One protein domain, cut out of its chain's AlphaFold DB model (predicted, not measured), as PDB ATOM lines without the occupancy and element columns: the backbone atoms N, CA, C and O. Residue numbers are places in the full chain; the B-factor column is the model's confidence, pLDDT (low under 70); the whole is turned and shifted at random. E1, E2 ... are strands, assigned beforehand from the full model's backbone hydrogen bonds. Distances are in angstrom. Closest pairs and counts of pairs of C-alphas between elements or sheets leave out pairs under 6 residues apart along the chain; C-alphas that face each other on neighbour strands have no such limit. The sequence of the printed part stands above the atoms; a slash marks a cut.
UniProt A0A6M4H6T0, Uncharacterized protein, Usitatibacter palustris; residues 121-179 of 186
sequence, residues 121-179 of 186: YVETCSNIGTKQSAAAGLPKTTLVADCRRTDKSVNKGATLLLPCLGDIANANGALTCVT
ATOM      1  N   TYR A 121     265.361 298.324 302.218       92.00
ATOM      2  CA  TYR A 121     266.249 297.265 302.700       92.00
ATOM      3  C   TYR A 121     266.514 296.163 301.655       92.00
ATOM      4  O   TYR A 121     267.600 295.579 301.657       92.00
ATOM      5  N   VAL A 122     265.574 295.905 300.734       88.81
ATOM      6  CA  VAL A 122     265.715 294.886 299.676       88.81
ATOM      7  C   VAL A 122     266.878 295.157 298.719       88.81
ATOM      8  O   VAL A 122     267.385 294.226 298.102       88.81
ATOM      9  N   GLU A 123     267.344 296.405 298.624       88.00
ATOM     10  CA  GLU A 123     268.477 296.787 297.774       88.00
ATOM     11  C   GLU A 123     269.829 296.343 298.351       88.00
ATOM     12  O   GLU A 123     270.825 296.216 297.636       88.00
ATOM     13  N   THR A 124     269.898 296.139 299.668       91.06
ATOM     14  CA  THR A 124     271.168 295.921 300.383       91.06
ATOM     15  C   THR A 124     271.164 294.710 301.311       91.06
ATOM     16  O   THR A 124     272.212 294.361 301.868       91.06
ATOM     17  N   CYS A 125     270.021 294.042 301.448       90.94
ATOM     18  CA  CYS A 125     269.866 292.800 302.186       90.94
ATOM     19  C   CYS A 125     269.600 291.612 301.246       90.94
ATOM     20  O   CYS A 125     269.132 291.751 300.123       90.94
ATOM     21  N   SER A 126     269.922 290.417 301.727       88.31
ATOM     22  CA  SER A 126     269.750 289.116 301.063       88.31
ATOM     23  C   SER A 126     269.235 288.101 302.085       88.31
ATOM     24  O   SER A 126     269.205 288.424 303.270       88.31
ATOM     25  N   ASN A 127     268.840 286.886 301.688       84.69
ATOM     26  CA  ASN A 127     268.314 285.893 302.651       84.69
ATOM     27  C   ASN A 127     267.118 286.430 303.445       84.69
ATOM     28  O   ASN A 127     267.020 286.245 304.656       84.69
ATOM     29  N   ILE A 128     266.220 287.114 302.727       86.62
ATOM     30  CA  ILE A 128     265.083 287.825 303.304       86.62
ATOM     31  C   ILE A 128     263.894 286.880 303.478       86.62
ATOM     32  O   ILE A 128     263.394 286.289 302.521       86.62
ATOM     33  N   GLY A 129     263.399 286.783 304.705       87.12
ATOM     34  CA  GLY A 129     262.260 285.950 305.064       87.12
ATOM     35  C   GLY A 129     261.493 286.514 306.249       87.12
ATOM     36  O   GLY A 129     261.943 287.426 306.934       87.12
ATOM     37  N   THR A 130     260.332 285.940 306.531       87.94
ATOM     38  CA  THR A 130     259.578 286.223 307.752       87.94
ATOM     39  C   THR A 130     259.494 284.964 308.606       87.94
ATOM     40  O   THR A 130     259.370 283.850 308.100       87.94
ATOM     41  N   LYS A 131     259.590 285.134 309.923       86.94
ATOM     42  CA  LYS A 131     259.320 284.097 310.920       86.94
ATOM     43  C   LYS A 131     258.052 284.474 311.665       86.94
ATOM     44  O   LYS A 131     257.902 285.626 312.065       86.94
ATOM     45  N   GLN A 132     257.155 283.517 311.845       85.62
ATOM     46  CA  GLN A 132     255.977 283.688 312.684       85.62
ATOM     47  C   GLN A 132     256.256 283.094 314.059       85.62
ATOM     48  O   GLN A 132     256.737 281.969 314.170       85.62
ATOM     49  N   SER A 133     255.923 283.855 315.091       78.69
ATOM     50  CA  SER A 133     255.984 283.429 316.481       78.69
ATOM     51  C   SER A 133     254.694 283.842 317.171       78.69
ATOM     52  O   SER A 133     254.180 284.928 316.923       78.69
ATOM     53  N   ALA A 134     254.177 283.011 318.069       73.75
ATOM     54  CA  ALA A 134     253.096 283.411 318.961       73.75
ATOM     55  C   ALA A 134     253.710 283.888 320.282       73.75
ATOM     56  O   ALA A 134     254.401 283.127 320.955       73.75
ATOM     57  N   ALA A 135     253.474 285.144 320.659       60.34
ATOM     58  CA  ALA A 135     253.838 285.649 321.982       60.34
ATOM     59  C   ALA A 135     252.596 286.273 322.612       60.34
ATOM     60  O   ALA A 135     251.964 287.129 321.996       60.34
ATOM     61  N   ALA A 136     252.243 285.823 323.819       70.62
ATOM     62  CA  ALA A 136     250.993 286.192 324.488       70.62
ATOM     63  C   ALA A 136     249.729 285.907 323.641       70.62
ATOM     64  O   ALA A 136     248.779 286.680 323.653       70.62
ATOM     65  N   GLY A 137     249.732 284.814 322.867       73.00
ATOM     66  CA  GLY A 137     248.582 284.398 322.049       73.00
ATOM     67  C   GLY A 137     248.337 285.229 320.784       73.00
ATOM     68  O   GLY A 137     247.415 284.921 320.035       73.00
ATOM     69  N   LEU A 138     249.166 286.242 320.507       70.12
ATOM     70  CA  LEU A 138     249.071 287.063 319.300       70.12
ATOM     71  C   LEU A 138     250.107 286.625 318.254       70.12
ATOM     72  O   LEU A 138     251.265 286.374 318.618       70.12
ATOM     73  N   PRO A 139     249.735 286.562 316.959       74.94
ATOM     74  CA  PRO A 139     250.690 286.306 315.894       74.94
ATOM     75  C   PRO A 139     251.652 287.491 315.782       74.94
ATOM     76  O   PRO A 139     251.256 288.616 315.485       74.94
ATOM     77  N   LYS A 140     252.935 287.234 316.017       84.56
ATOM     78  CA  LYS A 140     254.031 288.165 315.758       84.56
ATOM     79  C   LYS A 140     254.794 287.695 314.538       84.56
ATOM     80  O   LYS A 140     255.214 286.541 314.463       84.56
ATOM     81  N   THR A 141     255.020 288.611 313.611       87.75
ATOM     82  CA  THR A 141     255.864 288.352 312.450       87.75
ATOM     83  C   THR A 141     257.182 289.085 312.637       87.75
ATOM     84  O   THR A 141     257.206 290.286 312.888       87.75
ATOM     85  N   THR A 142     258.289 288.367 312.517       91.38
ATOM     86  CA  THR A 142     259.636 288.933 312.533       91.38
ATOM     87  C   THR A 142     260.220 288.824 311.135       91.38
ATOM     88  O   THR A 142     260.397 287.721 310.623       91.38
ATOM     89  N   LEU A 143     260.516 289.961 310.515       91.88
ATOM     90  CA  LEU A 143     261.337 290.018 309.313       91.88
ATOM     91  C   LEU A 143     262.771 289.642 309.689       91.88
ATOM     92  O   LEU A 143     263.285 290.139 310.689       91.88
ATOM     93  N   VAL A 144     263.398 288.775 308.904       92.50
ATOM     94  CA  VAL A 144     264.785 288.342 309.072       92.50
ATOM     95  C   VAL A 144     265.515 288.510 307.748       92.50
ATOM     96  O   VAL A 144     264.973 288.136 306.709       92.50
ATOM     97  N   ALA A 145     266.728 289.057 307.774       92.69
ATOM     98  CA  ALA A 145     267.559 289.199 306.584       92.69
ATOM     99  C   ALA A 145     269.059 289.234 306.909       92.69
ATOM    100  O   ALA A 145     269.464 289.584 308.015       92.69
ATOM    101  N   ASP A 146     269.886 288.938 305.911       94.25
ATOM    102  CA  ASP A 146     271.325 289.174 305.933       94.25
ATOM    103  C   ASP A 146     271.628 290.510 305.248       94.25
ATOM    104  O   ASP A 146     271.522 290.625 304.025       94.25
ATOM    105  N   CYS A 147     272.008 291.522 306.023       94.88
ATOM    106  CA  CYS A 147     272.112 292.901 305.550       94.88
ATOM    107  C   CYS A 147     273.562 293.381 305.459       94.88
ATOM    108  O   CYS A 147     274.361 293.183 306.377       94.88
ATOM    109  N   ARG A 148     273.915 294.030 304.344       95.19
ATOM    110  CA  ARG A 148     275.262 294.573 304.125       95.19
ATOM    111  C   ARG A 148     275.506 295.804 305.006       95.19
ATOM    112  O   ARG A 148     274.651 296.683 305.090       95.19
ATOM    113  N   ARG A 149     276.681 295.874 305.626       96.56
ATOM    114  CA  ARG A 149     277.187 297.025 306.386       96.56
ATOM    115  C   ARG A 149     277.975 297.987 305.500       96.56
ATOM    116  O   ARG A 149     278.360 297.646 304.379       96.56
ATOM    117  N   THR A 150     278.265 299.177 306.020       94.56
ATOM    118  CA  THR A 150     279.060 300.196 305.311       94.56
ATOM    119  C   THR A 150     280.492 299.726 305.026       94.56
ATOM    120  O   THR A 150     281.055 300.051 303.985       94.56
ATOM    121  N   ASP A 151     281.060 298.888 305.897       94.06
ATOM    122  CA  ASP A 151     282.389 298.274 305.746       94.06
ATOM    123  C   ASP A 151     282.416 297.072 304.773       94.06
ATOM    124  O   ASP A 151     283.417 296.362 304.687       94.06
ATOM    125  N   LYS A 152     281.321 296.837 304.033       88.25
ATOM    126  CA  LYS A 152     281.091 295.690 303.132       88.25
ATOM    127  C   LYS A 152     280.965 294.331 303.832       88.25
ATOM    128  O   LYS A 152     280.701 293.342 303.148       88.25
ATOM    129  N   SER A 153     281.079 294.258 305.161       93.31
ATOM    130  CA  SER A 153     280.728 293.051 305.912       93.31
ATOM    131  C   SER A 153     279.212 292.810 305.878       93.31
ATOM    132  O   SER A 153     278.425 293.676 305.486       93.31
ATOM    133  N   VAL A 154     278.775 291.616 306.279       92.44
ATOM    134  CA  VAL A 154     277.351 291.246 306.318       92.44
ATOM    135  C   VAL A 154     276.929 290.990 307.760       92.44
ATOM    136  O   VAL A 154     277.587 290.243 308.487       92.44
ATOM    137  N   ASN A 155     275.827 291.606 308.187       96.06
ATOM    138  CA  ASN A 155     275.131 291.220 309.405       96.06
ATOM    139  C   ASN A 155     274.184 290.070 309.087       96.06
ATOM    140  O   ASN A 155     273.178 290.282 308.412       96.06
ATOM    141  N   LYS A 156     274.515 288.861 309.538       93.94
ATOM    142  CA  LYS A 156     273.680 287.690 309.278       93.94
ATOM    143  C   LYS A 156     272.543 287.613 310.293       93.94
ATOM    144  O   LYS A 156     272.793 287.699 311.491       93.94
ATOM    145  N   GLY A 157     271.316 287.423 309.816       91.31
ATOM    146  CA  GLY A 157     270.136 287.275 310.665       91.31
ATOM    147  C   GLY A 157     269.694 288.550 311.386       91.31
ATOM    148  O   GLY A 157     269.204 288.463 312.510       91.31
ATOM    149  N   ALA A 158     269.841 289.724 310.767       95.56
ATOM    150  CA  ALA A 158     269.217 290.954 311.247       95.56
ATOM    151  C   ALA A 158     267.695 290.773 311.338       95.56
ATOM    152  O   ALA A 158     267.100 290.142 310.464       95.56
ATOM    153  N   THR A 159     267.062 291.327 312.374       95.69
ATOM    154  CA  THR A 159     265.630 291.119 312.638       95.69
ATOM    155  C   THR A 159     264.869 292.418 312.853       95.69
ATOM    156  O   THR A 159     265.371 293.302 313.542       95.69
ATOM    157  N   LEU A 160     263.629 292.490 312.369       94.75
ATOM    158  CA  LEU A 160     262.681 293.568 312.664       94.75
ATOM    159  C   LEU A 160     261.306 292.982 312.998       94.75
ATOM    160  O   LEU A 160     260.794 292.128 312.276       94.75
ATOM    161  N   LEU A 161     260.700 293.437 314.093       92.31
ATOM    162  CA  LEU A 161     259.335 293.058 314.445       92.31
ATOM    163  C   LEU A 161     258.335 293.849 313.588       92.31
ATOM    164  O   LEU A 161     258.453 295.063 313.460       92.31
ATOM    165  N   LEU A 162     257.358 293.149 313.018       89.19
ATOM    166  CA  LEU A 162     256.285 293.712 312.202       89.19
ATOM    167  C   LEU A 162     254.974 293.806 313.009       89.19
ATOM    168  O   LEU A 162     254.785 293.015 313.940       89.19
ATOM    169  N   PRO A 163     254.049 294.718 312.641       88.69
ATOM    170  CA  PRO A 163     254.082 295.587 311.458       88.69
ATOM    171  C   PRO A 163     255.034 296.782 311.597       88.69
ATOM    172  O   PRO A 163     255.228 297.317 312.684       88.69
ATOM    173  N   CYS A 164     255.596 297.216 310.470       89.06
ATOM    174  CA  CYS A 164     256.239 298.519 310.331       89.06
ATOM    175  C   CYS A 164     255.291 299.433 309.546       89.06
ATOM    176  O   CYS A 164     254.779 299.027 308.507       89.06
ATOM    177  N   LEU A 165     255.035 300.640 310.058       87.44
ATOM    178  CA  LEU A 165     254.132 301.624 309.438       87.44
ATOM    179  C   LEU A 165     254.840 302.555 308.434       87.44
ATOM    180  O   LEU A 165     254.216 303.474 307.913       87.44
ATOM    181  N   GLY A 166     256.135 302.350 308.193       86.69
ATOM    182  CA  GLY A 166     256.959 303.163 307.301       86.69
ATOM    183  C   GLY A 166     257.827 302.311 306.379       86.69
ATOM    184  O   GLY A 166     257.581 301.116 306.215       86.69
ATOM    185  N   ASP A 167     258.850 302.930 305.792       90.12
ATOM    186  CA  ASP A 167     259.832 302.207 304.985       90.12
ATOM    187  C   ASP A 167     260.694 301.316 305.883       90.12
ATOM    188  O   ASP A 167     261.126 301.719 306.966       90.12
ATOM    189  N   ILE A 168     260.964 300.096 305.433       93.56
ATOM    190  CA  ILE A 168     261.928 299.227 306.098       93.56
ATOM    191  C   ILE A 168     263.271 299.460 305.424       93.56
ATOM    192  O   ILE A 168     263.447 299.158 304.248       93.56
ATOM    193  N   ALA A 169     264.227 299.977 306.184       94.50
ATOM    194  CA  ALA A 169     265.555 300.313 305.696       94.50
ATOM    195  C   ALA A 169     266.627 299.437 306.349       94.50
ATOM    196  O   ALA A 169     266.436 298.861 307.424       94.50
ATOM    197  N   ASN A 170     267.784 299.362 305.695       94.69
ATOM    198  CA  ASN A 170     268.997 298.789 306.265       94.69
ATOM    199  C   ASN A 170     269.897 299.908 306.814       94.69
ATOM    200  O   ASN A 170     270.533 300.632 306.048       94.69
ATOM    201  N   ALA A 171     270.000 300.014 308.137       95.50
ATOM    202  CA  ALA A 171     270.900 300.928 308.828       95.50
ATOM    203  C   ALA A 171     272.161 300.181 309.297       95.50
ATOM    204  O   ALA A 171     272.176 299.551 310.353       95.50
ATOM    205  N   ASN A 172     273.232 300.235 308.496       95.25
ATOM    206  CA  ASN A 172     274.530 299.604 308.785       95.25
ATOM    207  C   ASN A 172     274.435 298.118 309.205       95.25
ATOM    208  O   ASN A 172     275.040 297.673 310.183       95.25
ATOM    209  N   GLY A 173     273.653 297.338 308.460       96.00
ATOM    210  CA  GLY A 173     273.410 295.918 308.708       96.00
ATOM    211  C   GLY A 173     272.238 295.627 309.647       96.00
ATOM    212  O   GLY A 173     271.921 294.457 309.842       96.00
ATOM    213  N   ALA A 174     271.589 296.628 310.244       97.19
ATOM    214  CA  ALA A 174     270.388 296.439 311.055       97.19
ATOM    215  C   ALA A 174     269.122 296.773 310.251       97.19
ATOM    216  O   ALA A 174     269.075 297.787 309.561       97.19
ATOM    217  N   LEU A 175     268.081 295.944 310.365       96.19
ATOM    218  CA  LEU A 175     266.760 296.267 309.823       96.19
ATOM    219  C   LEU A 175     266.076 297.292 310.732       96.19
ATOM    220  O   LEU A 175     265.919 297.051 311.929       96.19
ATOM    221  N   THR A 176     265.639 298.411 310.165       95.00
ATOM    222  CA  THR A 176     265.013 299.511 310.907       95.00
ATOM    223  C   THR A 176     263.714 299.944 310.249       95.00
ATOM    224  O   THR A 176     263.661 300.084 309.030       95.00
ATOM    225  N   CYS A 177     262.683 300.198 311.056       93.75
ATOM    226  CA  CYS A 177     261.444 300.817 310.595       93.75
ATOM    227  C   CYS A 177     261.606 302.342 310.604       93.75
ATOM    228  O   CYS A 177     261.758 302.938 311.671       93.75
ATOM    229  N   VAL A 178     261.598 302.964 309.428       90.19
ATOM    230  CA  VAL A 178     261.783 304.406 309.257       90.19
ATOM    231  C   VAL A 178     260.430 305.043 308.972       90.19
ATOM    232  O   VAL A 178     259.830 304.845 307.920       90.19
ATOM    233  N   THR A 179     259.933 305.831 309.922       80.94
ATOM    234  CA  THR A 179     258.614 306.480 309.843       80.94
ATOM    235  C   THR A 179     258.660 307.871 309.209       80.94
ATOM    236  O   THR A 179     257.776 308.690 309.458       80.94
TER     237      THR A 179
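Overview. This is residues 121 to 179 of the 186 residues of an uncharacterized protein of Usitatibacter palustris (UniProt A0A6M4H6T0). A long, strongly twisted sheet of three strands, E1, E2 and E3, has the short hairpin of E4 and E5 over part of one face; together they make a small sandwich, only partly face to face, with its strands crossed at 52 degrees. The printed part has 59 residues, with no named helix and five named strands, E1 to E5 in order along the chain; the class is all strand. The sheets, in the orders E1 - E2 - E3 and E4 - E5, are antiparallel throughout. The whole is compact, with a radius of gyration of the C-alphas of 11.8 A, and elongated, spanning 40 by 23 by 14 A.

Arrangement. E2, residues 138 to 148, is the inner strand of a meander, each strand the antiparallel neighbour of the one before, between the edge strands E1, residues 125 to 135, and E3, residues 154 to 162. E1 and E2 form a hairpin at 160 degrees, with N 131 and O 142 within hydrogen-bond range at 2.8 A. E2 and E3 form another at 154 degrees, with N 143 and O 160 at 2.8 A. E4, residues 167 to 171, and E5, residues 174 to 178, form a third at 143 degrees, with N 169 and O 176 at 2.9 A. The closest C-alphas of E3 and E5 are those of Ala 158 and Ala 174, 5.6 A apart. E1 and E5 are apart.

Along the chain. E2 measures 31.2 A from first to last C-alpha, E1 26.5 A, E3 22.0 A, E4 11.8 A and E5 11.9 A. E1 begins at C-alpha 125 (269.866, 292.800, 302.186) and bends by 58 degrees at residue 128; E3 bends by 54 degrees at residue 157. E5 ends at C-alpha 178 (261.783, 304.406, 309.257).

Size, cuts and confidence. The two C-alphas farthest apart, of Gly 137 and Asp 151, are 40.0 A apart. The printed part has no cut, and the four links are tight. Mean pLDDT of the printed part is 89.1; residue 135 is under 70.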